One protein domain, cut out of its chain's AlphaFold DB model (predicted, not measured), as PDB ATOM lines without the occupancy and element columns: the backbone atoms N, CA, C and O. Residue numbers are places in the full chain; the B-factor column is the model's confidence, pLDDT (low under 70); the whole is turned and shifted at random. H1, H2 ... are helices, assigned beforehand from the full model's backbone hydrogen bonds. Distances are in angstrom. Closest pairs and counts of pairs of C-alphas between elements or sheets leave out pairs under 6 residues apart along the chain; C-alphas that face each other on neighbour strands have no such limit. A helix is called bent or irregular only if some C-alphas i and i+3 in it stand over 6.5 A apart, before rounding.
ATOM      1  N   THR A  46      58.970  21.419 -31.147       79.75
ATOM      2  CA  THR A  46      59.596  21.918 -29.914       79.75
ATOM      3  C   THR A  46      59.818  23.431 -29.957       79.75
ATOM      4  O   THR A  46      59.592  24.119 -28.955       79.75
ATOM      5  N   GLU A  47      60.151  23.991 -31.122       83.94
ATOM      6  CA  GLU A  47      60.277  25.438 -31.291       83.94
ATOM      7  C   GLU A  47      58.924  26.161 -31.167       83.94
ATOM      8  O   GLU A  47      58.832  27.207 -30.512       83.94
ATOM      9  N   CYS A  48      57.853  25.587 -31.726       86.25
ATOM     10  CA  CYS A  48      56.491  26.108 -31.593       86.25
ATOM     11  C   CYS A  48      56.019  26.112 -30.127       86.25
ATOM     12  O   CYS A  48      55.513  27.126 -29.628       86.25
ATOM     13  N   ALA A  49      56.258  25.017 -29.399       85.69
ATOM     14  CA  ALA A  49      55.944  24.919 -27.974       85.69
ATOM     15  C   ALA A  49      56.705  25.967 -27.141       85.69
ATOM     16  O   ALA A  49      56.112  26.635 -26.287       85.69
ATOM     17  N   ARG A  50      57.994  26.178 -27.438       89.00
ATOM     18  CA  ARG A  50      58.829  27.187 -26.770       89.00
ATOM     19  C   ARG A  50      58.331  28.609 -27.029       89.00
ATOM     20  O   ARG A  50      58.167  29.381 -26.085       89.00
ATOM     21  N   LYS A  51      58.007  28.948 -28.283       90.19
ATOM     22  CA  LYS A  51      57.425  30.256 -28.649       90.19
ATOM     23  C   LYS A  51      56.120  30.521 -27.892       90.19
ATOM     24  O   LYS A  51      55.920  31.620 -27.372       90.19
ATOM     25  N   ARG A  52      55.258  29.506 -27.766       89.62
ATOM     26  CA  ARG A  52      54.006  29.605 -27.000       89.62
ATOM     27  C   ARG A  52      54.252  29.816 -25.506       89.62
ATOM     28  O   ARG A  52      53.614  30.686 -24.915       89.62
ATOM     29  N   LEU A  53      55.175  29.065 -24.904       90.06
ATOM     30  CA  LEU A  53      55.555  29.239 -23.499       90.06
ATOM     31  C   LEU A  53      56.047  30.667 -23.238       90.06
ATOM     32  O   LEU A  53      55.609  31.312 -22.285       90.06
ATOM     33  N   TYR A  54      56.895  31.189 -24.122       92.88
ATOM     34  CA  TYR A  54      57.426  32.539 -23.994       92.88
ATOM     35  C   TYR A  54      56.347  33.619 -24.121       92.88
ATOM     36  O   TYR A  54      56.372  34.605 -23.381       92.88
ATOM     37  N   ALA A  55      55.366  33.422 -25.002       90.81
ATOM     38  CA  ALA A  55      54.214  34.311 -25.102       90.81
ATOM     39  C   ALA A  55      53.379  34.315 -23.808       90.81
ATOM     40  O   ALA A  55      53.028  35.383 -23.310       90.81
ATOM     41  N   ILE A  56      53.124  33.140 -23.219       91.00
ATOM     42  CA  ILE A  56      52.397  33.008 -21.943       91.00
ATOM     43  C   ILE A  56      53.155  33.708 -20.811       91.00
ATOM     44  O   ILE A  56      52.565  34.472 -20.049       91.00
ATOM     45  N   GLN A  57      54.465  33.481 -20.720       93.44
ATOM     46  CA  GLN A  57      55.335  34.120 -19.735       93.44
ATOM     47  C   GLN A  57      55.293  35.648 -19.848       93.44
ATOM     48  O   GLN A  57      55.074  36.326 -18.846       93.44
ATOM     49  N   LYS A  58      55.428  36.190 -21.065       91.38
ATOM     50  CA  LYS A  58      55.338  37.637 -21.319       91.38
ATOM     51  C   LYS A  58      53.975  38.197 -20.929       91.38
ATOM     52  O   LYS A  58      53.913  39.195 -20.215       91.38
ATOM     53  N   GLN A  59      52.892  37.541 -21.344       91.75
ATOM     54  CA  GLN A  59      51.540  37.971 -20.995       91.75
ATOM     55  C   GLN A  59      51.323  37.973 -19.479       91.75
ATOM     56  O   GLN A  59      50.732  38.903 -18.934       91.75
ATOM     57  N   TRP A  60      51.830  36.954 -18.786       93.62
ATOM     58  CA  TRP A  60      51.737  36.878 -17.335       93.62
ATOM     59  C   TRP A  60      52.502  38.015 -16.652       93.62
ATOM     60  O   TRP A  60      51.961  38.646 -15.749       93.62
ATOM     61  N   VAL A  61      53.723  38.326 -17.105       92.38
ATOM     62  CA  VAL A  61      54.513  39.451 -16.574       92.38
ATOM     63  C   VAL A  61      53.799  40.783 -16.797       92.38
ATOM     64  O   VAL A  61      53.745  41.595 -15.878       92.38
ATOM     65  N   ILE A  62      53.196  40.994 -17.973       91.19
ATOM     66  CA  ILE A  62      52.397  42.196 -18.263       91.19
ATOM     67  C   ILE A  62      51.242  42.327 -17.265       91.19
ATOM     68  O   ILE A  62      51.036  43.400 -16.701       91.19
ATOM     69  N   ASN A  63      50.526  41.234 -16.999       90.38
ATOM     70  CA  ASN A  63      49.406  41.232 -16.060       90.38
ATOM     71  C   ASN A  63      49.865  41.413 -14.598       90.38
ATOM     72  O   ASN A  63      49.174  42.060 -13.817       90.38
ATOM     73  N   ALA A  64      51.027  40.866 -14.229       90.94
ATOM     74  CA  ALA A  64      51.609  40.957 -12.887       90.94
ATOM     75  C   ALA A  64      52.394  42.260 -12.638       90.94
ATOM     76  O   ALA A  64      52.774  42.537 -11.498       90.94
ATOM     77  N   LYS A  65      52.619  43.080 -13.673       90.19
ATOM     78  CA  LYS A  65      53.331  44.364 -13.611       90.19
ATOM     79  C   LYS A  65      52.977  45.239 -12.392       90.19
ATOM     80  O   LYS A  65      53.913  45.625 -11.689       90.19
ATOM     81  N   PRO A  66      51.693  45.502 -12.056       86.06
ATOM     82  CA  PRO A  66      51.350  46.339 -10.900       86.06
ATOM     83  C   PRO A  66      51.787  45.757  -9.547       86.06
ATOM     84  O   PRO A  66      51.897  46.495  -8.571       86.06
ATOM     85  N   ASP A  67      52.017  44.447  -9.458       87.31
ATOM     86  CA  ASP A  67      52.462  43.775  -8.233       87.31
ATOM     87  C   ASP A  67      54.006  43.695  -8.155       87.31
ATOM     88  O   ASP A  67      54.604  43.723  -7.065       87.31
ATOM     89  N   ILE A  68      54.660  43.643  -9.322       87.56
ATOM     90  CA  ILE A  68      56.119  43.650  -9.485       87.56
ATOM     91  C   ILE A  68      56.690  45.029  -9.130       87.56
ATOM     92  O   ILE A  68      57.663  45.099  -8.374       87.56
ATOM     93  N   GLU A  69      56.052  46.108  -9.587       81.69
ATOM     94  CA  GLU A  69      56.434  47.508  -9.345       81.69
ATOM     95  C   GLU A  69      56.090  47.948  -7.906       81.69
ATOM     96  O   GLU A  69      55.196  48.750  -7.669       81.69
ATOM     97  N   ASN A  70      56.779  47.352  -6.921       65.19
ATOM     98  CA  ASN A  70      56.799  47.688  -5.487       65.19
ATOM     99  C   ASN A  70      55.522  48.337  -4.924       65.19
ATOM    100  O   ASN A  70      55.535  49.416  -4.326       65.19
ATOM    101  N   ARG A  71      54.408  47.615  -5.038       66.69
ATOM    102  CA  ARG A  71      53.154  47.984  -4.389       66.69
ATOM    103  C   ARG A  71      53.284  47.823  -2.872       66.69
ATOM    104  O   ARG A  71      53.382  46.707  -2.360       66.69
ATOM    105  N   LYS A  72      53.313  48.944  -2.147       63.41
ATOM    106  CA  LYS A  72      53.259  48.965  -0.678       63.41
ATOM    107  C   LYS A  72      51.803  48.801  -0.240       63.41
ATOM    108  O   LYS A  72      50.958  49.608  -0.618       63.41
ATOM    109  N   PHE A  73      51.509  47.775   0.556       62.41
ATOM    110  CA  PHE A  73      50.182  47.579   1.145       62.41
ATOM    111  C   PHE A  73      50.211  47.985   2.614       62.41
ATOM    112  O   PHE A  73      51.074  47.536   3.362       62.41
ATOM    113  N   SER A  74      49.254  48.813   3.025       57.84
ATOM    114  CA  SER A  74      49.022  49.162   4.431       57.84
ATOM    115  C   SER A  74      48.052  48.202   5.126       57.84
ATOM    116  O   SER A  74      48.078  48.093   6.348       57.84
ATOM    117  N   ALA A  75      47.217  47.496   4.359       64.06
ATOM    118  CA  ALA A  75      46.230  46.543   4.857       64.06
ATOM    119  C   ALA A  75      46.006  45.407   3.849       64.06
ATOM    120  O   ALA A  75      46.046  45.625   2.635       64.06
ATOM    121  N   VAL A  76      45.719  44.202   4.352       72.06
ATOM    122  CA  VAL A  76      45.270  43.079   3.517       72.06
ATOM    123  C   VAL A  76      43.810  43.322   3.110       72.06
ATOM    124  O   VAL A  76      42.961  43.494   3.988       72.06
ATOM    125  N   PRO A  77      43.482  43.343   1.804       73.12
ATOM    126  CA  PRO A  77      42.118  43.591   1.359       73.12
ATOM    127  C   PRO A  77      41.168  42.468   1.800       73.12
ATOM    128  O   PRO A  77      41.446  41.269   1.651       73.12
ATOM    129  N   ALA A  78      40.017  42.876   2.335       73.75
ATOM    130  CA  ALA A  78      38.910  41.977   2.625       73.75
ATOM    131  C   ALA A  78      38.317  41.426   1.320       73.75
ATOM    132  O   ALA A  78      38.258  42.123   0.303       73.75
ATOM    133  N   ILE A  79      37.853  40.176   1.348       75.44
ATOM    134  CA  ILE A  79      37.188  39.578   0.186       75.44
ATOM    135  C   ILE A  79      35.717  39.967   0.240       75.44
ATOM    136  O   ILE A  79      35.000  39.596   1.171       75.44
ATOM    137  N   SER A  80      35.249  40.690  -0.776       70.06
ATOM    138  CA  SER A  80      33.829  41.017  -0.881       70.06
ATOM    139  C   SER A  80      32.993  39.730  -0.950       70.06
ATOM    140  O   SER A  80      33.294  38.848  -1.763       70.06
ATOM    141  N   PRO A  81      31.904  39.615  -0.163       64.44
ATOM    142  CA  PRO A  81      31.047  38.434  -0.166       64.44
ATOM    143  C   PRO A  81      30.464  38.144  -1.554       64.44
ATOM    144  O   PRO A  81      30.249  36.980  -1.878       64.44
ATOM    145  N   LYS A  82      30.288  39.186  -2.380       66.38
ATOM    146  CA  LYS A  82      29.720  39.119  -3.734       66.38
ATOM    147  C   LYS A  82      30.678  38.544  -4.783       66.38
ATOM    148  O   LYS A  82      30.231  38.182  -5.865       66.38
ATOM    149  N   VAL A  83      31.981  38.474  -4.498       68.81
ATOM    150  CA  VAL A  83      32.981  37.988  -5.462       68.81
ATOM    151  C   VAL A  83      33.040  36.467  -5.425       68.81
ATOM    152  O   VAL A  83      33.343  35.878  -4.386       68.81
ATOM    153  N   THR A  84      32.772  35.821  -6.556       70.31
ATOM    154  CA  THR A  84      32.888  34.366  -6.702       70.31
ATOM    155  C   THR A  84      34.327  33.909  -6.444       70.31
ATOM    156  O   THR A  84      35.273  34.552  -6.894       70.31
ATOM    157  N   SER A  85      34.498  32.795  -5.718       74.44
ATOM    158  CA  SER A  85      35.815  32.169  -5.510       74.44
ATOM    159  C   SER A  85      36.496  31.878  -6.850       74.44
ATOM    160  O   SER A  85      35.846  31.394  -7.780       74.44
ATOM    161  N   ILE A  86      37.807  32.122  -6.926       78.44
ATOM    162  CA  ILE A  86      38.617  31.835  -8.118       78.44
ATOM    163  C   ILE A  86      38.511  30.358  -8.515       78.44
ATOM    164  O   ILE A  86      38.348  30.056  -9.689       78.44
ATOM    165  N   GLY A  87      38.510  29.431  -7.555       71.69
ATOM    166  CA  GLY A  87      38.412  27.995  -7.844       71.69
ATOM    167  C   GLY A  87      37.045  27.554  -8.382       71.69
ATOM    168  O   GLY A  87      36.903  26.423  -8.839       71.69
ATOM    169  N   ALA A  88      36.028  28.422  -8.325       69.56
ATOM    170  CA  ALA A  88      34.703  28.178  -8.896       69.56
ATOM    171  C   ALA A  88      34.509  28.835 -10.275       69.56
ATOM    172  O   ALA A  88      33.501  28.574 -10.938       69.56
ATOM    173  N   ARG A  89      35.442  29.693 -10.698       75.69
ATOM    174  CA  ARG A  89      35.411  30.401 -11.978       75.69
ATOM    175  C   ARG A  89      35.910  29.488 -13.095       75.69
ATOM    176  O   ARG A  89      36.941  28.842 -12.960       75.69
ATOM    177  N   LYS A  90      35.158  29.418 -14.198       69.56
ATOM    178  CA  LYS A  90      35.527  28.616 -15.382       69.56
ATOM    179  C   LYS A  90      36.500  29.348 -16.308       69.56
ATOM    180  O   LYS A  90      37.127  28.718 -17.147       69.56
ATOM    181  N   ASP A  91      36.580  30.667 -16.170       69.56
ATOM    182  CA  ASP A  91      37.364  31.576 -17.002       69.56
ATOM    183  C   ASP A  91      38.803  31.772 -16.504       69.56
ATOM    184  O   ASP A  91      39.641  32.264 -17.254       69.56
ATOM    185  N   ILE A  92      39.110  31.361 -15.268       69.06
ATOM    186  CA  ILE A  92      40.467  31.412 -14.717       69.06
ATOM    187  C   ILE A  92      41.068  30.011 -14.743       69.06
ATOM    188  O   ILE A  92      40.605  29.111 -14.041       69.06
ATOM    189  N   THR A  93      42.124  29.841 -15.533       73.00
ATOM    190  CA  THR A  93      42.990  28.662 -15.476       73.00
ATOM    191  C   THR A  93      44.135  28.886 -14.490       73.00
ATOM    192  O   THR A  93      44.531  30.018 -14.205       73.00
ATOM    193  N   ASP A  94      44.695  27.792 -13.976       69.25
ATOM    194  CA  ASP A  94      45.882  27.770 -13.110       69.25
ATOM    195  C   ASP A  94      47.068  28.568 -13.686       69.25
ATOM    196  O   ASP A  94      47.815  29.214 -12.949       69.25
ATOM    197  N   GLN A  95      47.199  28.587 -15.014       72.19
ATOM    198  CA  GLN A  95      48.246  29.308 -15.739       72.19
ATOM    199  C   GLN A  95      48.149  30.835 -15.605       72.19
ATOM    200  O   GLN A  95      49.161  31.520 -15.777       72.19
ATOM    201  N   MET A  96      46.968  31.373 -15.285       76.12
ATOM    202  CA  MET A  96      46.703  32.816 -15.308       76.12
ATOM    203  C   MET A  96      46.777  33.492 -13.939       76.12
ATOM    204  O   MET A  96      46.718  34.715 -13.896       76.12
ATOM    205  N   LEU A  97      46.937  32.738 -12.846       87.94
ATOM    206  CA  LEU A  97      46.952  33.304 -11.497       87.94
ATOM    207  C   LEU A  97      48.127  34.290 -11.334       87.94
ATOM    208  O   LEU A  97      49.296  33.886 -11.367       87.94
ATOM    209  N   ILE A  98      47.828  35.578 -11.166       90.81
ATOM    210  CA  ILE A  98      48.815  36.632 -10.869       90.81
ATOM    211  C   ILE A  98      48.877  36.910  -9.359       90.81
ATOM    212  O   ILE A  98      47.988  36.474  -8.621       90.81
ATOM    213  N   PRO A  99      49.903  37.619  -8.846       90.44
ATOM    214  CA  PRO A  99      50.015  37.866  -7.410       90.44
ATOM    215  C   PRO A  99      48.761  38.525  -6.822       90.44
ATOM    216  O   PRO A  99      48.263  38.077  -5.795       90.44
ATOM    217  N   SER A 100      48.188  39.530  -7.483       87.62
ATOM    218  CA  SER A 100      46.958  40.191  -7.024       87.62
ATOM    219  C   SER A 100      45.732  39.272  -6.924       87.62
ATOM    220  O   SER A 100      44.873  39.516  -6.073       87.62
ATOM    221  N   ASP A 101      45.666  38.180  -7.686       88.94
ATOM    222  CA  ASP A 101      44.580  37.198  -7.572       88.94
ATOM    223  C   ASP A 101      44.627  36.433  -6.244       88.94
ATOM    224  O   ASP A 101      43.594  35.980  -5.746       88.94
ATOM    225  N   ILE A 102      45.801  36.332  -5.609       89.38
ATOM    226  CA  ILE A 102      45.973  35.666  -4.307       89.38
ATOM    227  C   ILE A 102      45.078  36.307  -3.243       89.38
ATOM    228  O   ILE A 102      44.583  35.627  -2.340       89.38
ATOM    229  N   TRP A 103      44.799  37.605  -3.375       86.62
ATOM    230  CA  TRP A 103      43.910  38.317  -2.467       86.62
ATOM    231  C   TRP A 103      42.475  37.800  -2.488       86.62
ATOM    232  O   TRP A 103      41.766  37.987  -1.503       86.62
ATOM    233  N   LEU A 104      42.057  37.122  -3.555       86.19
ATOM    234  CA  LEU A 104      40.706  36.596  -3.727       86.19
ATOM    235  C   LEU A 104      40.584  35.108  -3.350       86.19
ATOM    236  O   LEU A 104      39.484  34.556  -3.421       86.19
ATOM    237  N   LEU A 105      41.678  34.456  -2.935       87.44
ATOM    238  CA  LEU A 105      41.677  33.050  -2.524       87.44
ATOM    239  C   LEU A 105      41.010  32.883  -1.156       87.44
ATOM    240  O   LEU A 105      41.572  33.247  -0.120       87.44
ATOM    241  N   ARG A 106      39.807  32.303  -1.138       85.06
ATOM    242  CA  ARG A 106      39.018  32.112   0.091       85.06
ATOM    243  C   ARG A 106      39.487  30.916   0.914       85.06
ATOM    244  O   ARG A 106      39.218  30.864   2.111       85.06
ATOM    245  N   SER A 107      40.211  29.986   0.293       86.88
ATOM    246  CA  SER A 107      40.853  28.852   0.966       86.88
ATOM    247  C   SER A 107      41.952  29.264   1.947       86.88
ATOM    248  O   SER A 107      42.328  28.472   2.816       86.88
ATOM    249  N   LEU A 108      42.472  30.488   1.832       86.56
ATOM    250  CA  LEU A 108      43.570  30.993   2.643       86.56
ATOM    251  C   LEU A 108      43.091  32.036   3.647       86.56
ATOM    252  O   LEU A 108      42.339  32.951   3.313       86.56
ATOM    253  N   SER A 109      43.596  31.953   4.879       83.75
ATOM    254  CA  SER A 109      43.433  33.036   5.855       83.75
ATOM    255  C   SER A 109      44.139  34.320   5.375       83.75
ATOM    256  O   SER A 109      45.072  34.230   4.569       83.75
ATOM    257  N   PRO A 110      43.760  35.513   5.879       82.44
ATOM    258  CA  PRO A 110      44.403  36.778   5.501       82.44
ATOM    259  C   PRO A 110      45.939  36.750   5.600       82.44
ATOM    260  O   PRO A 110      46.631  37.190   4.683       82.44
ATOM    261  N   THR A 111      46.480  36.149   6.664       79.12
ATOM    262  CA  THR A 111      47.926  35.957   6.857       79.12
ATOM    263  C   THR A 111      48.559  35.113   5.755       79.12
ATOM    264  O   THR A 111      49.569  35.498   5.171       79.12
ATOM    265  N   LYS A 112      47.944  33.973   5.426       85.12
ATOM    266  CA  LYS A 112      48.455  33.079   4.380       85.12
ATOM    267  C   LYS A 112      48.380  33.724   2.997       85.12
ATOM    268  O   LYS A 112      49.277  33.494   2.192       85.12
ATOM    269  N   ARG A 113      47.366  34.564   2.739       86.88
ATOM    270  CA  ARG A 113      47.283  35.371   1.511       86.88
ATOM    271  C   ARG A 113      48.458  36.342   1.402       86.88
ATOM    272  O   ARG A 113      49.079  36.384   0.349       86.88
ATOM    273  N   LEU A 114      48.816  37.047   2.481       84.50
ATOM    274  CA  LEU A 114      49.980  37.943   2.468       84.50
ATOM    275  C   LEU A 114      51.281  37.184   2.194       84.50
ATOM    276  O   LEU A 114      52.054  37.606   1.342       84.50
ATOM    277  N   ILE A 115      51.516  36.057   2.875       84.69
ATOM    278  CA  ILE A 115      52.729  35.250   2.669       84.69
ATOM    279  C   ILE A 115      52.812  34.768   1.215       84.69
ATOM    280  O   ILE A 115      53.841  34.948   0.564       84.69
ATOM    281  N   ALA A 116      51.721  34.205   0.686       89.56
ATOM    282  CA  ALA A 116      51.668  33.727  -0.691       89.56
ATOM    283  C   ALA A 116      51.869  34.868  -1.703       89.56
ATOM    284  O   ALA A 116      52.632  34.703  -2.656       89.56
ATOM    285  N   TYR A 117      51.245  36.028  -1.469       90.81
ATOM    286  CA  TYR A 117      51.421  37.230  -2.283       90.81
ATOM    287  C   TYR A 117      52.880  37.685  -2.294       90.81
ATOM    288  O   TYR A 117      53.476  37.810  -3.361       90.81
ATOM    289  N   THR A 118      53.475  37.887  -1.117       87.62
ATOM    290  CA  THR A 118      54.854  38.365  -0.974       87.62
ATOM    291  C   THR A 118      55.835  37.400  -1.623       87.62
ATOM    292  O   THR A 118      56.734  37.830  -2.343       87.62
ATOM    293  N   HIS A 119      55.638  36.096  -1.427       89.94
ATOM    294  CA  HIS A 119      56.473  35.071  -2.038       89.94
ATOM    295  C   HIS A 119      56.361  35.084  -3.570       89.94
ATOM    296  O   HIS A 119      57.377  35.145  -4.260       89.94
ATOM    297  N   MET A 120      55.139  35.110  -4.118       93.00
ATOM    298  CA  MET A 120      54.936  35.146  -5.569       93.00
ATOM    299  C   MET A 120      55.463  36.444  -6.195       93.00
ATOM    300  O   MET A 120      56.103  36.397  -7.244       93.00
ATOM    301  N   ALA A 121      55.258  37.591  -5.544       90.75
ATOM    302  CA  ALA A 121      55.779  38.878  -5.991       90.75
ATOM    303  C   ALA A 121      57.316  38.928  -5.937       90.75
ATOM    304  O   ALA A 121      57.940  39.452  -6.859       90.75
ATOM    305  N   LYS A 122      57.946  38.346  -4.905       90.06
ATOM    306  CA  LYS A 122      59.410  38.225  -4.807       90.06
ATOM    307  C   LYS A 122      59.973  37.386  -5.953       90.06
ATOM    308  O   LYS A 122      60.929  37.814  -6.594       90.06
ATOM    309  N   LEU A 123      59.361  36.236  -6.244       93.12
ATOM    310  CA  LEU A 123      59.745  35.411  -7.391       93.12
ATOM    311  C   LEU A 123      59.570  36.174  -8.707       93.12
ATOM    312  O   LEU A 123      60.482  36.178  -9.521       93.12
ATOM    313  N   ALA A 124      58.451  36.876  -8.896       92.75
ATOM    314  CA  ALA A 124      58.196  37.658 -10.104       92.75
ATOM    315  C   ALA A 124      59.235  38.774 -10.316       92.75
ATOM    316  O   ALA A 124      59.729  38.947 -11.425       92.75
ATOM    317  N   ARG A 125      59.607  39.494  -9.248       92.25
ATOM    318  CA  ARG A 125      60.666  40.517  -9.288       92.25
ATOM    319  C   ARG A 125      62.028  39.926  -9.615       92.25
ATOM    320  O   ARG A 125      62.771  40.532 -10.372       92.25
ATOM    321  N   ARG A 126      62.347  38.755  -9.061       92.62
ATOM    322  CA  ARG A 126      63.586  38.046  -9.386       92.62
ATOM    323  C   ARG A 126      63.578  37.571 -10.840       92.62
ATOM    324  O   ARG A 126      64.576  37.708 -11.523       92.62
ATOM    325  N   MET A 127      62.440  37.082 -11.330       93.81
ATOM    326  CA  MET A 127      62.290  36.578 -12.697       93.81
ATOM    327  C   MET A 127      62.613  37.642 -13.750       93.81
ATOM    328  O   MET A 127      63.311  37.349 -14.708       93.81
ATOM    329  N   ILE A 128      62.150  38.884 -13.562       93.75
ATOM    330  CA  ILE A 128      62.378  39.972 -14.532       93.75
ATOM    331  C   ILE A 128      63.820  40.508 -14.557       93.75
ATOM    332  O   ILE A 128      64.116  41.371 -15.376       93.75
ATOM    333  N   GLN A 129      64.698  40.046 -13.659       94.25
ATOM    334  CA  GLN A 129      66.126  40.398 -13.670       94.25
ATOM    335  C   GLN A 129      66.920  39.580 -14.691       94.25
ATOM    336  O   GLN A 129      68.046  39.945 -15.011       94.25
ATOM    337  N   TYR A 130      66.343  38.485 -15.182       94.81
ATOM    338  CA  TYR A 130      66.990  37.568 -16.107       94.81
ATOM    339  C   TYR A 130      66.321  37.621 -17.478       94.81
ATOM    340  O   TYR A 130      65.128  37.914 -17.605       94.81
ATOM    341  N   ASP A 131      67.084  37.278 -18.511       93.44
ATOM    342  CA  ASP A 131      66.539  37.129 -19.853       93.44
ATOM    343  C   ASP A 131      65.611  35.923 -19.929       93.44
ATOM    344  O   ASP A 131      65.892  34.863 -19.375       93.44
ATOM    345  N   GLN A 132      64.530  36.043 -20.698       92.06
ATOM    346  CA  GLN A 132      63.541  34.974 -20.858       92.06
ATOM    347  C   GLN A 132      64.140  33.641 -21.351       92.06
ATOM    348  O   GLN A 132      63.564  32.580 -21.119       92.06
ATOM    349  N   ILE A 133      65.273  33.686 -22.049       91.50
ATOM    350  CA  ILE A 133      65.949  32.502 -22.595       91.50
ATOM    351  C   ILE A 133      66.799  31.793 -21.526       91.50
ATOM    352  O   ILE A 133      67.065  30.606 -21.676       91.50
ATOM    353  N   SER A 134      67.188  32.489 -20.454       95.62
ATOM    354  CA  SER A 134      68.083  31.966 -19.415       95.62
ATOM    355  C   SER A 134      67.465  30.838 -18.587       95.62
ATOM    356  O   SER A 134      66.249  30.800 -18.355       95.62
ATOM    357  N   ASP A 135      68.324  29.950 -18.087       94.12
ATOM    358  CA  ASP A 135      67.923  28.843 -17.219       94.12
ATOM    359  C   ASP A 135      67.387  29.358 -15.878       94.12
ATOM    360  O   ASP A 135      66.402  28.829 -15.361       94.12
ATOM    361  N   GLU A 136      67.945  30.452 -15.351       96.31
ATOM    362  CA  GLU A 136      67.470  31.100 -14.128       96.31
ATOM    363  C   GLU A 136      66.035  31.614 -14.281       96.31
ATOM    364  O   GLU A 136      65.201  31.419 -13.390       96.31
ATOM    365  N   TYR A 137      65.707  32.231 -15.423       96.19
ATOM    366  CA  TYR A 137      64.339  32.661 -15.711       96.19
ATOM    367  C   TYR A 137      63.386  31.465 -15.736       96.19
ATOM    368  O   TYR A 137      62.290  31.531 -15.169       96.19
ATOM    369  N   GLN A 138      63.789  30.365 -16.380       95.00
ATOM    370  CA  GLN A 138      62.953  29.171 -16.493       95.00
ATOM    371  C   GLN A 138      62.786  28.444 -15.152       95.00
ATOM    372  O   GLN A 138      61.672  28.012 -14.845       95.00
ATOM    373  N   ASP A 139      63.820  28.380 -14.309       95.12
ATOM    374  CA  ASP A 139      63.712  27.824 -12.958       95.12
ATOM    375  C   ASP A 139      62.752  28.649 -12.092       95.12
ATOM    376  O   ASP A 139      61.809  28.110 -11.498       95.12
ATOM    377  N   ILE A 140      62.900  29.977 -12.086       95.38
ATOM    378  CA  ILE A 140      61.995  30.863 -11.346       95.38
ATOM    379  C   ILE A 140      60.565  30.728 -11.877       95.38
ATOM    380  O   ILE A 140      59.625  30.603 -11.085       95.38
ATOM    381  N   TRP A 141      60.374  30.689 -13.198       95.50
ATOM    382  CA  TRP A 141      59.063  30.457 -13.798       95.50
ATOM    383  C   TRP A 141      58.464  29.110 -13.378       95.50
ATOM    384  O   TRP A 141      57.264  29.039 -13.090       95.50
ATOM    385  N   SER A 142      59.272  28.052 -13.285       93.69
ATOM    386  CA  SER A 142      58.831  26.735 -12.816       93.69
ATOM    387  C   SER A 142      58.346  26.794 -11.361       93.69
ATOM    388  O   SER A 142      57.279  26.264 -11.036       93.69
ATOM    389  N   ASN A 143      59.063  27.523 -10.502       92.94
ATOM    390  CA  ASN A 143      58.709  27.720  -9.100       92.94
ATOM    391  C   ASN A 143      57.415  28.528  -8.958       92.94
ATOM    392  O   ASN A 143      56.541  28.161  -8.165       92.94
ATOM    393  N   ILE A 144      57.239  29.581  -9.764       94.19
ATOM    394  CA  ILE A 144      55.976  30.323  -9.792       94.19
ATOM    395  C   ILE A 144      54.844  29.417 -10.296       94.19
ATOM    396  O   ILE A 144      53.775  29.394  -9.692       94.19
ATOM    397  N   THR A 145      55.067  28.637 -11.354       93.19
ATOM    398  CA  THR A 145      54.065  27.716 -11.914       93.19
ATOM    399  C   THR A 145      53.621  26.681 -10.879       93.19
ATOM    400  O   THR A 145      52.422  26.485 -10.679       93.19
ATOM    401  N   ARG A 146      54.569  26.084 -10.145       91.94
ATOM    402  CA  ARG A 146      54.288  25.145  -9.051       91.94
ATOM    403  C   ARG A 146      53.451  25.805  -7.958       91.94
ATOM    404  O   ARG A 146      52.429  25.254  -7.554       91.94
ATOM    405  N   LEU A 147      53.839  27.007  -7.527       91.75
ATOM    406  CA  LEU A 147      53.099  27.767  -6.520       91.75
ATOM    407  C   LEU A 147      51.666  28.075  -6.979       91.75
ATOM    408  O   LEU A 147      50.728  27.849  -6.216       91.75
ATOM    409  N   ARG A 148      51.478  28.542  -8.222       92.19
ATOM    410  CA  ARG A 148      50.148  28.807  -8.798       92.19
ATOM    411  C   ARG A 148      49.286  27.548  -8.796       92.19
ATOM    412  O   ARG A 148      48.160  27.597  -8.306       92.19
ATOM    413  N   ALA A 149      49.828  26.425  -9.268       89.69
ATOM    414  CA  ALA A 149      49.118  25.151  -9.308       89.69
ATOM    415  C   ALA A 149      48.681  24.704  -7.905       89.69
ATOM    416  O   ALA A 149      47.514  24.376  -7.702       89.69
ATOM    417  N   THR A 150      49.574  24.766  -6.909       91.19
ATOM    418  CA  THR A 150      49.243  24.409  -5.520       91.19
ATOM    419  C   THR A 150      48.159  25.314  -4.930       91.19
ATOM    420  O   THR A 150      47.216  24.826  -4.306       91.19
ATOM    421  N   LEU A 151      48.261  26.633  -5.124       91.75
ATOM    422  CA  LEU A 151      47.266  27.590  -4.631       91.75
ATOM    423  C   LEU A 151      45.894  27.356  -5.277       91.75
ATOM    424  O   LEU A 151      44.877  27.330  -4.584       91.75
ATOM    425  N   PHE A 152      45.873  27.128  -6.588       90.56
ATOM    426  CA  PHE A 152      44.646  26.892  -7.335       90.56
ATOM    427  C   PHE A 152      43.989  25.552  -6.973       90.56
ATOM    428  O   PHE A 152      42.786  25.509  -6.722       90.56
ATOM    429  N   GLN A 153      44.766  24.471  -6.852       89.31
ATOM    430  CA  GLN A 153      44.270  23.166  -6.398       89.31
ATOM    431  C   GLN A 153      43.687  23.239  -4.981       89.31
ATOM    432  O   GLN A 153      42.619  22.681  -4.720       89.31
ATOM    433  N   ASN A 154      44.340  23.970  -4.073       90.38
ATOM    434  CA  ASN A 154      43.822  24.198  -2.725       90.38
ATOM    435  C   ASN A 154      42.481  24.945  -2.741       90.38
ATOM    436  O   ASN A 154      41.563  24.567  -2.008       90.38
ATOM    437  N   GLU A 155      42.344  25.961  -3.597       90.00
ATOM    438  CA  GLU A 155      41.091  26.694  -3.776       90.00
ATOM    439  C   GLU A 155      39.992  25.795  -4.358       90.00
ATOM    440  O   GLU A 155      38.880  25.770  -3.833       90.00
ATOM    441  N   GLN A 156      40.291  24.984  -5.376       88.31
ATOM    442  CA  GLN A 156      39.336  24.023  -5.935       88.31
ATOM    443  C   GLN A 156      38.888  22.983  -4.902       88.31
ATOM    444  O   GLN A 156      37.693  22.716  -4.762       88.31
ATOM    445  N   ALA A 157      39.824  22.425  -4.129       86.25
ATOM    446  CA  ALA A 157      39.518  21.484  -3.057       86.25
ATOM    447  C   ALA A 157      38.689  22.140  -1.942       86.25
ATOM    448  O   ALA A 157      37.833  21.497  -1.327       86.25
ATOM    449  N   TRP A 158      38.923  23.421  -1.660       87.75
ATOM    450  CA  TRP A 158      38.099  24.202  -0.742       87.75
ATOM    451  C   TRP A 158      36.671  24.382  -1.280       87.75
ATOM    452  O   TRP A 158      35.727  24.027  -0.577       87.75
ATOM    453  N   VAL A 159      36.503  24.795  -2.543       84.19
ATOM    454  CA  VAL A 159      35.186  24.923  -3.200       84.19
ATOM    455  C   VAL A 159      34.437  23.587  -3.240       84.19
ATOM    456  O   VAL A 159      33.223  23.532  -3.040       84.19
ATOM    457  N   ALA A 160      35.138  22.484  -3.501       83.94
ATOM    458  CA  ALA A 160      34.538  21.155  -3.505       83.94
ATOM    459  C   ALA A 160      34.053  20.749  -2.104       83.94
ATOM    460  O   ALA A 160      32.976  20.171  -1.969       83.94
ATOM    461  N   ARG A 161      34.817  21.078  -1.052       79.69
ATOM    462  CA  ARG A 161      34.430  20.828   0.346       79.69
ATOM    463  C   ARG A 161      33.261  21.700   0.788       79.69
ATOM    464  O   ARG A 161      32.355  21.175   1.421       79.69
ATOM    465  N   SER A 162      33.224  22.973   0.395       74.44
ATOM    466  CA  SER A 162      32.125  23.882   0.748       74.44
ATOM    467  C   SER A 162      30.783  23.494   0.115       74.44
ATOM    468  O   SER A 162      29.747  24.017   0.508       74.44
ATOM    469  N   LYS A 163      30.788  22.598  -0.881       75.50
ATOM    470  CA  LYS A 163      29.579  22.045  -1.512       75.50
ATOM    471  C   LYS A 163      29.071  20.760  -0.847       75.50
ATOM    472  O   LYS A 163      27.983  20.309  -1.199       75.50
ATOM    473  N   LYS A 164      29.827  20.157   0.077       77.19
ATOM    474  CA  LYS A 164      29.436  18.931   0.795       77.19
ATOM    475  C   LYS A 164      28.664  19.270   2.077       77.19
ATOM    476  O   LYS A 164      28.887  20.325   2.658       77.19
ATOM    477  N   GLY A 165      27.793  18.358   2.510       79.00
ATOM    478  CA  GLY A 165      26.985  18.491   3.731       79.00
ATOM    479  C   GLY A 165      25.528  18.864   3.467       79.00
ATOM    480  O   GLY A 165      25.087  18.957   2.315       79.00
ATOM    481  N   THR A 166      24.786  19.060   4.550       78.25
ATOM    482  CA  THR A 166      23.432  19.631   4.538       78.25
ATOM    483  C   THR A 166      23.482  21.125   4.215       78.25
ATOM    484  O   THR A 166      24.529  21.767   4.324       78.25
ATOM    485  N   ASP A 167      22.366  21.712   3.783       64.38
ATOM    486  CA  ASP A 167      22.347  23.133   3.417       64.38
ATOM    487  C   ASP A 167      22.602  24.050   4.624       64.38
ATOM    488  O   ASP A 167      23.281  25.067   4.494       64.38
ATOM    489  N   GLU A 168      22.178  23.636   5.816       65.81
ATOM    490  CA  GLU A 168      22.448  24.323   7.082       65.81
ATOM    491  C   GLU A 168      23.947  24.337   7.419       65.81
ATOM    492  O   GLU A 168      24.506  25.389   7.741       65.81
ATOM    493  N   GLU A 169      24.635  23.201   7.265       71.06
ATOM    494  CA  GLU A 169      26.087  23.100   7.460       71.06
ATOM    495  C   GLU A 169      26.860  23.948   6.445       71.06
ATOM    496  O   GLU A 169      27.829  24.624   6.808       71.06
ATOM    497  N   LYS A 170      26.417  23.970   5.180       65.38
ATOM    498  CA  LYS A 170      27.016  24.817   4.137       65.38
ATOM    499  C   LYS A 170      26.864  26.295   4.476       65.38
ATOM    500  O   LYS A 170      27.839  27.042   4.385       65.38
ATOM    501  N   VAL A 171      25.670  26.726   4.890       63.50
ATOM    502  CA  VAL A 171      25.397  28.120   5.270       63.50
ATOM    503  C   VAL A 171      26.213  28.519   6.499       63.50
ATOM    504  O   VAL A 171      26.823  29.592   6.498       63.50
ATOM    505  N   ALA A 172      26.300  27.659   7.516       66.25
ATOM    506  CA  ALA A 172      27.108  27.908   8.709       66.25
ATOM    507  C   ALA A 172      28.607  28.012   8.376       66.25
ATOM    508  O   ALA A 172      29.279  28.953   8.810       66.25
ATOM    509  N   HIS A 173      29.123  27.096   7.550       67.38
ATOM    510  CA  HIS A 173      30.512  27.109   7.097       67.38
ATOM    511  C   HIS A 173      30.837  28.374   6.293       67.38
ATOM    512  O   HIS A 173      31.798  29.079   6.606       67.38
ATOM    513  N   LEU A 174      30.007  28.713   5.300       67.62
ATOM    514  CA  LEU A 174      30.180  29.917   4.486       67.62
ATOM    515  C   LEU A 174      30.095  31.191   5.331       67.62
ATOM    516  O   LEU A 174      30.896  32.100   5.135       67.62
ATOM    517  N   SER A 175      29.189  31.245   6.307       63.97
ATOM    518  CA  SER A 175      29.059  32.385   7.223       63.97
ATOM    519  C   SER A 175      30.284  32.551   8.128       63.97
ATOM    520  O   SER A 175      30.707  33.678   8.385       63.97
ATOM    521  N   SER A 176      30.888  31.446   8.583       67.75
ATOM    522  CA  SER A 176      32.148  31.472   9.341       67.75
ATOM    523  C   SER A 176      33.297  32.003   8.486       67.75
ATOM    524  O   SER A 176      33.998  32.923   8.898       67.75
ATOM    525  N   VAL A 177      33.443  31.484   7.262       67.31
ATOM    526  CA  VAL A 177      34.489  31.928   6.332       67.31
ATOM    527  C   VAL A 177      34.301  33.399   5.964       67.31
ATOM    528  O   VAL A 177      35.256  34.165   5.982       67.31
ATOM    529  N   LEU A 178      33.075  33.840   5.673       65.38
ATOM    530  CA  LEU A 178      32.798  35.246   5.377       65.38
ATOM    531  C   LEU A 178      33.184  36.162   6.541       65.38
ATOM    532  O   LEU A 178      33.743  37.231   6.309       65.38
ATOM    533  N   ARG A 179      32.944  35.742   7.785       66.69
ATOM    534  CA  ARG A 179      33.351  36.501   8.973       66.69
ATOM    535  C   ARG A 179      34.869  36.621   9.082       66.69
ATOM    536  O   ARG A 179      35.370  37.713   9.302       66.69
ATOM    537  N   GLU A 180      35.597  35.530   8.865       67.94
ATOM    538  CA  GLU A 180      37.068  35.525   8.896       67.94
ATOM    539  C   GLU A 180      37.694  36.344   7.754       67.94
ATOM    540  O   GLU A 180      38.769  36.917   7.919       67.94
ATOM    541  N   GLN A 181      37.028  36.418   6.597       69.38
ATOM    542  CA  GLN A 181      37.554  37.051   5.380       69.38
ATOM    543  C   GLN A 181      37.101  38.510   5.177       69.38
ATOM    544  O   GLN A 181      37.672  39.207   4.335       69.38
ATOM    545  N   SER A 182      36.073  38.966   5.907       58.69
ATOM    546  CA  SER A 182      35.497  40.322   5.803       58.69
ATOM    547  C   SER A 182      36.159  41.352   6.714       58.69
ATOM    548  O   SER A 182      35.997  42.551   6.490       58.69
ATOM    549  N   VAL A 183      36.933  40.915   7.709       60.47
ATOM    550  CA  VAL A 183      37.703  41.827   8.554       60.47
ATOM    551  C   VAL A 183      38.920  42.296   7.763       60.47
ATOM    552  O   VAL A 183      39.793  41.505   7.412       60.47
ATOM    553  N   GLN A 184      38.979  43.591   7.470       55.41
ATOM    554  CA  GLN A 184      40.192  44.228   6.977       55.41
ATOM    555  C   GLN A 184      41.181  44.265   8.145       55.41
ATOM    556  O   GLN A 184      40.906  44.876   9.176       55.41
ATOM    557  N   THR A 185      42.281  43.525   8.050       57.38
ATOM    558  CA  THR A 185      43.116  43.275   9.223       57.38
ATOM    559  C   THR A 185      44.284  44.264   9.324       57.38
ATOM    560  O   THR A 185      45.071  44.416   8.393       57.38
ATOM    561  N   THR A 186      44.453  44.879  10.504       54.25
ATOM    562  CA  THR A 186      45.653  45.632  10.963       54.25
ATOM    563  C   THR A 186      46.922  44.770  11.057       54.25
ATOM    564  O   THR A 186      48.020  45.266  11.306       54.25
ATOM    565  N   ILE A 187      46.770  43.468  10.808       47.84
ATOM    566  CA  ILE A 187      47.758  42.385  10.815       47.84
ATOM    567  C   ILE A 187      49.007  42.686   9.962       47.84
ATOM    568  O   ILE A 187      50.063  42.114  10.211       47.84
ATOM    569  N   THR A 188      48.942  43.624   9.017       47.47
ATOM    570  CA  THR A 188      50.115  44.091   8.265       47.47
ATOM    571  C   THR A 188      51.198  44.706   9.166       47.47
ATOM    572  O   THR A 188      52.371  44.476   8.903       47.47
ATOM    573  N   GLN A 189      50.860  45.417  10.249       46.22
ATOM    574  CA  GLN A 189      51.876  46.019  11.134       46.22
ATOM    575  C   GLN A 189      52.526  44.995  12.069       46.22
ATOM    576  O   GLN A 189      53.747  44.962  12.182       46.22
ATOM    577  N   LEU A 190      51.725  44.110  12.663       48.47
ATOM    578  CA  LEU A 190      52.226  43.078  13.574       48.47
ATOM    579  C   LEU A 190      53.049  42.014  12.839       48.47
ATOM    580  O   LEU A 190      54.075  41.590  13.348       48.47
ATOM    581  N   MET A 191      52.675  41.640  11.610       42.44
ATOM    582  CA  MET A 191      53.440  40.647  10.844       42.44
ATOM    583  C   MET A 191      54.676  41.228  10.153       42.44
ATOM    584  O   MET A 191      55.620  40.486   9.922       42.44
ATOM    585  N   ILE A 192      54.709  42.530   9.830       48.53
ATOM    586  CA  ILE A 192      55.956  43.198   9.418       48.53
ATOM    587  C   ILE A 192      56.923  43.252  10.601       48.53
ATOM    588  O   ILE A 192      58.102  42.981  10.416       48.53
ATOM    589  N   GLN A 193      56.431  43.539  11.805       45.56
ATOM    590  CA  GLN A 193      57.243  43.549  13.020       45.56
ATOM    591  C   GLN A 193      57.766  42.145  13.365       45.56
ATOM    592  O   GLN A 193      58.950  41.989  13.632       45.56
ATOM    593  N   GLU A 194      56.930  41.113  13.249       45.56
ATOM    594  CA  GLU A 194      57.303  39.716  13.509       45.56
ATOM    595  C   GLU A 194      58.239  39.139  12.428       45.56
ATOM    596  O   GLU A 194      59.183  38.423  12.750       45.56
ATOM    597  N   LEU A 195      58.059  39.512  11.152       42.84
ATOM    598  CA  LEU A 195      58.999  39.181  10.073       42.84
ATOM    599  C   LEU A 195      60.342  39.911  10.258       42.84
ATOM    600  O   LEU A 195      61.387  39.295  10.091       42.84
ATOM    601  N   GLN A 196      60.330  41.186  10.665       46.19
ATOM    602  CA  GLN A 196      61.541  41.953  10.991       46.19
ATOM    603  C   GLN A 196      62.256  41.404  12.233       46.19
ATOM    604  O   GLN A 196      63.480  41.422  12.298       46.19
ATOM    605  N   GLU A 197      61.521  40.917  13.233       49.22
ATOM    606  CA  GLU A 197      62.081  40.236  14.405       49.22
ATOM    607  C   GLU A 197      62.642  38.858  14.053       49.22
ATOM    608  O   GLU A 197      63.687  38.475  14.574       49.22
ATOM    609  N   PHE A 198      62.000  38.133  13.138       40.97
ATOM    610  CA  PHE A 198      62.502  36.872  12.601       40.97
ATOM    611  C   PHE A 198      63.785  37.073  11.777       40.97
ATOM    612  O   PHE A 198      64.756  36.349  11.978       40.97
ATOM    613  N   GLU A 199      63.836  38.099  10.922       43.41
ATOM    614  CA  GLU A 199      65.041  38.494  10.176       43.41
ATOM    615  C   GLU A 199      66.179  38.943  11.113       43.41
ATOM    616  O   GLU A 199      67.338  38.614  10.874       43.41
ATOM    617  N   LYS A 200      65.861  39.621  12.228       48.88
ATOM    618  CA  LYS A 200      66.839  39.998  13.270       48.88
ATOM    619  C   LYS A 200      67.324  38.815  14.112       48.88
ATOM    620  O   LYS A 200      68.476  38.815  14.529       48.88
ATOM    621  N   ARG A 201      66.464  37.827  14.382       43.00
ATOM    622  CA  ARG A 201      66.816  36.594  15.114       43.00
ATOM    623  C   ARG A 201      67.600  35.600  14.262       43.00
ATOM    624  O   ARG A 201      68.267  34.742  14.823       43.00
ATOM    625  N   ASN A 202      67.529  35.712  12.936       36.41
ATOM    626  CA  ASN A 202      68.199  34.810  12.002       36.41
ATOM    627  C   ASN A 202      68.931  35.581  10.881       36.41
ATOM    628  O   ASN A 202      68.547  35.496   9.710       36.41
TER     629      ASN A 202
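This is residues 46 to 202 of the 581 residues of an uncharacterized protein of Setosphaeria turcica (strain 28A) (UniProt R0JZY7). H3 and the longer H4 lie side by side as a hairpin, with short H2 beside H3. H1 packs on one end of H3 with residues 61 to 68, H5 folds back at the far end of H4, and residues 192 to 202 stick out. The printed part has 157 residues, 106 of them in the six named helices H1 to H6, with no named strand; its class is all helix, and it is compact, with a radius of gyration of the C-alphas of 17.5 A and spans of 54 by 42 by 25 A.

H1, residues 46 to 68, begins at C-alpha (59.596, 21.918, -29.914), measures 30.0 A and is irregular, C-alphas 63 and 66 being 7.5 A apart. H2 is 99 to 104, H3 110 to 127, H4 135 to 162 with 40.4 A, H5 167 to 182, and H6 187 to 201, ending at C-alpha (66.816, 36.594, 15.114).

Hub H3 touches H1, closest C-alphas Ile 68 and Arg 125, 5.5 A, H2, Pro 99 to Tyr 117, 5.4 A, and H4, Met 127 to Tyr 137, 5.4 A. H3 and H4 stand at a shallow tilt of 23 degrees, opposite ways. O i to N i+4 pairs are within hydrogen-bond range throughout H3 to H6, 17 of 19 in H1, and 0 of 2 in H2, with 3 of 3 O i to N i+3.

The printed part has no cut. The H1 to H2 link is long, 30 residues. Confidence is under 70 in 49 residues, among them 170 to 202.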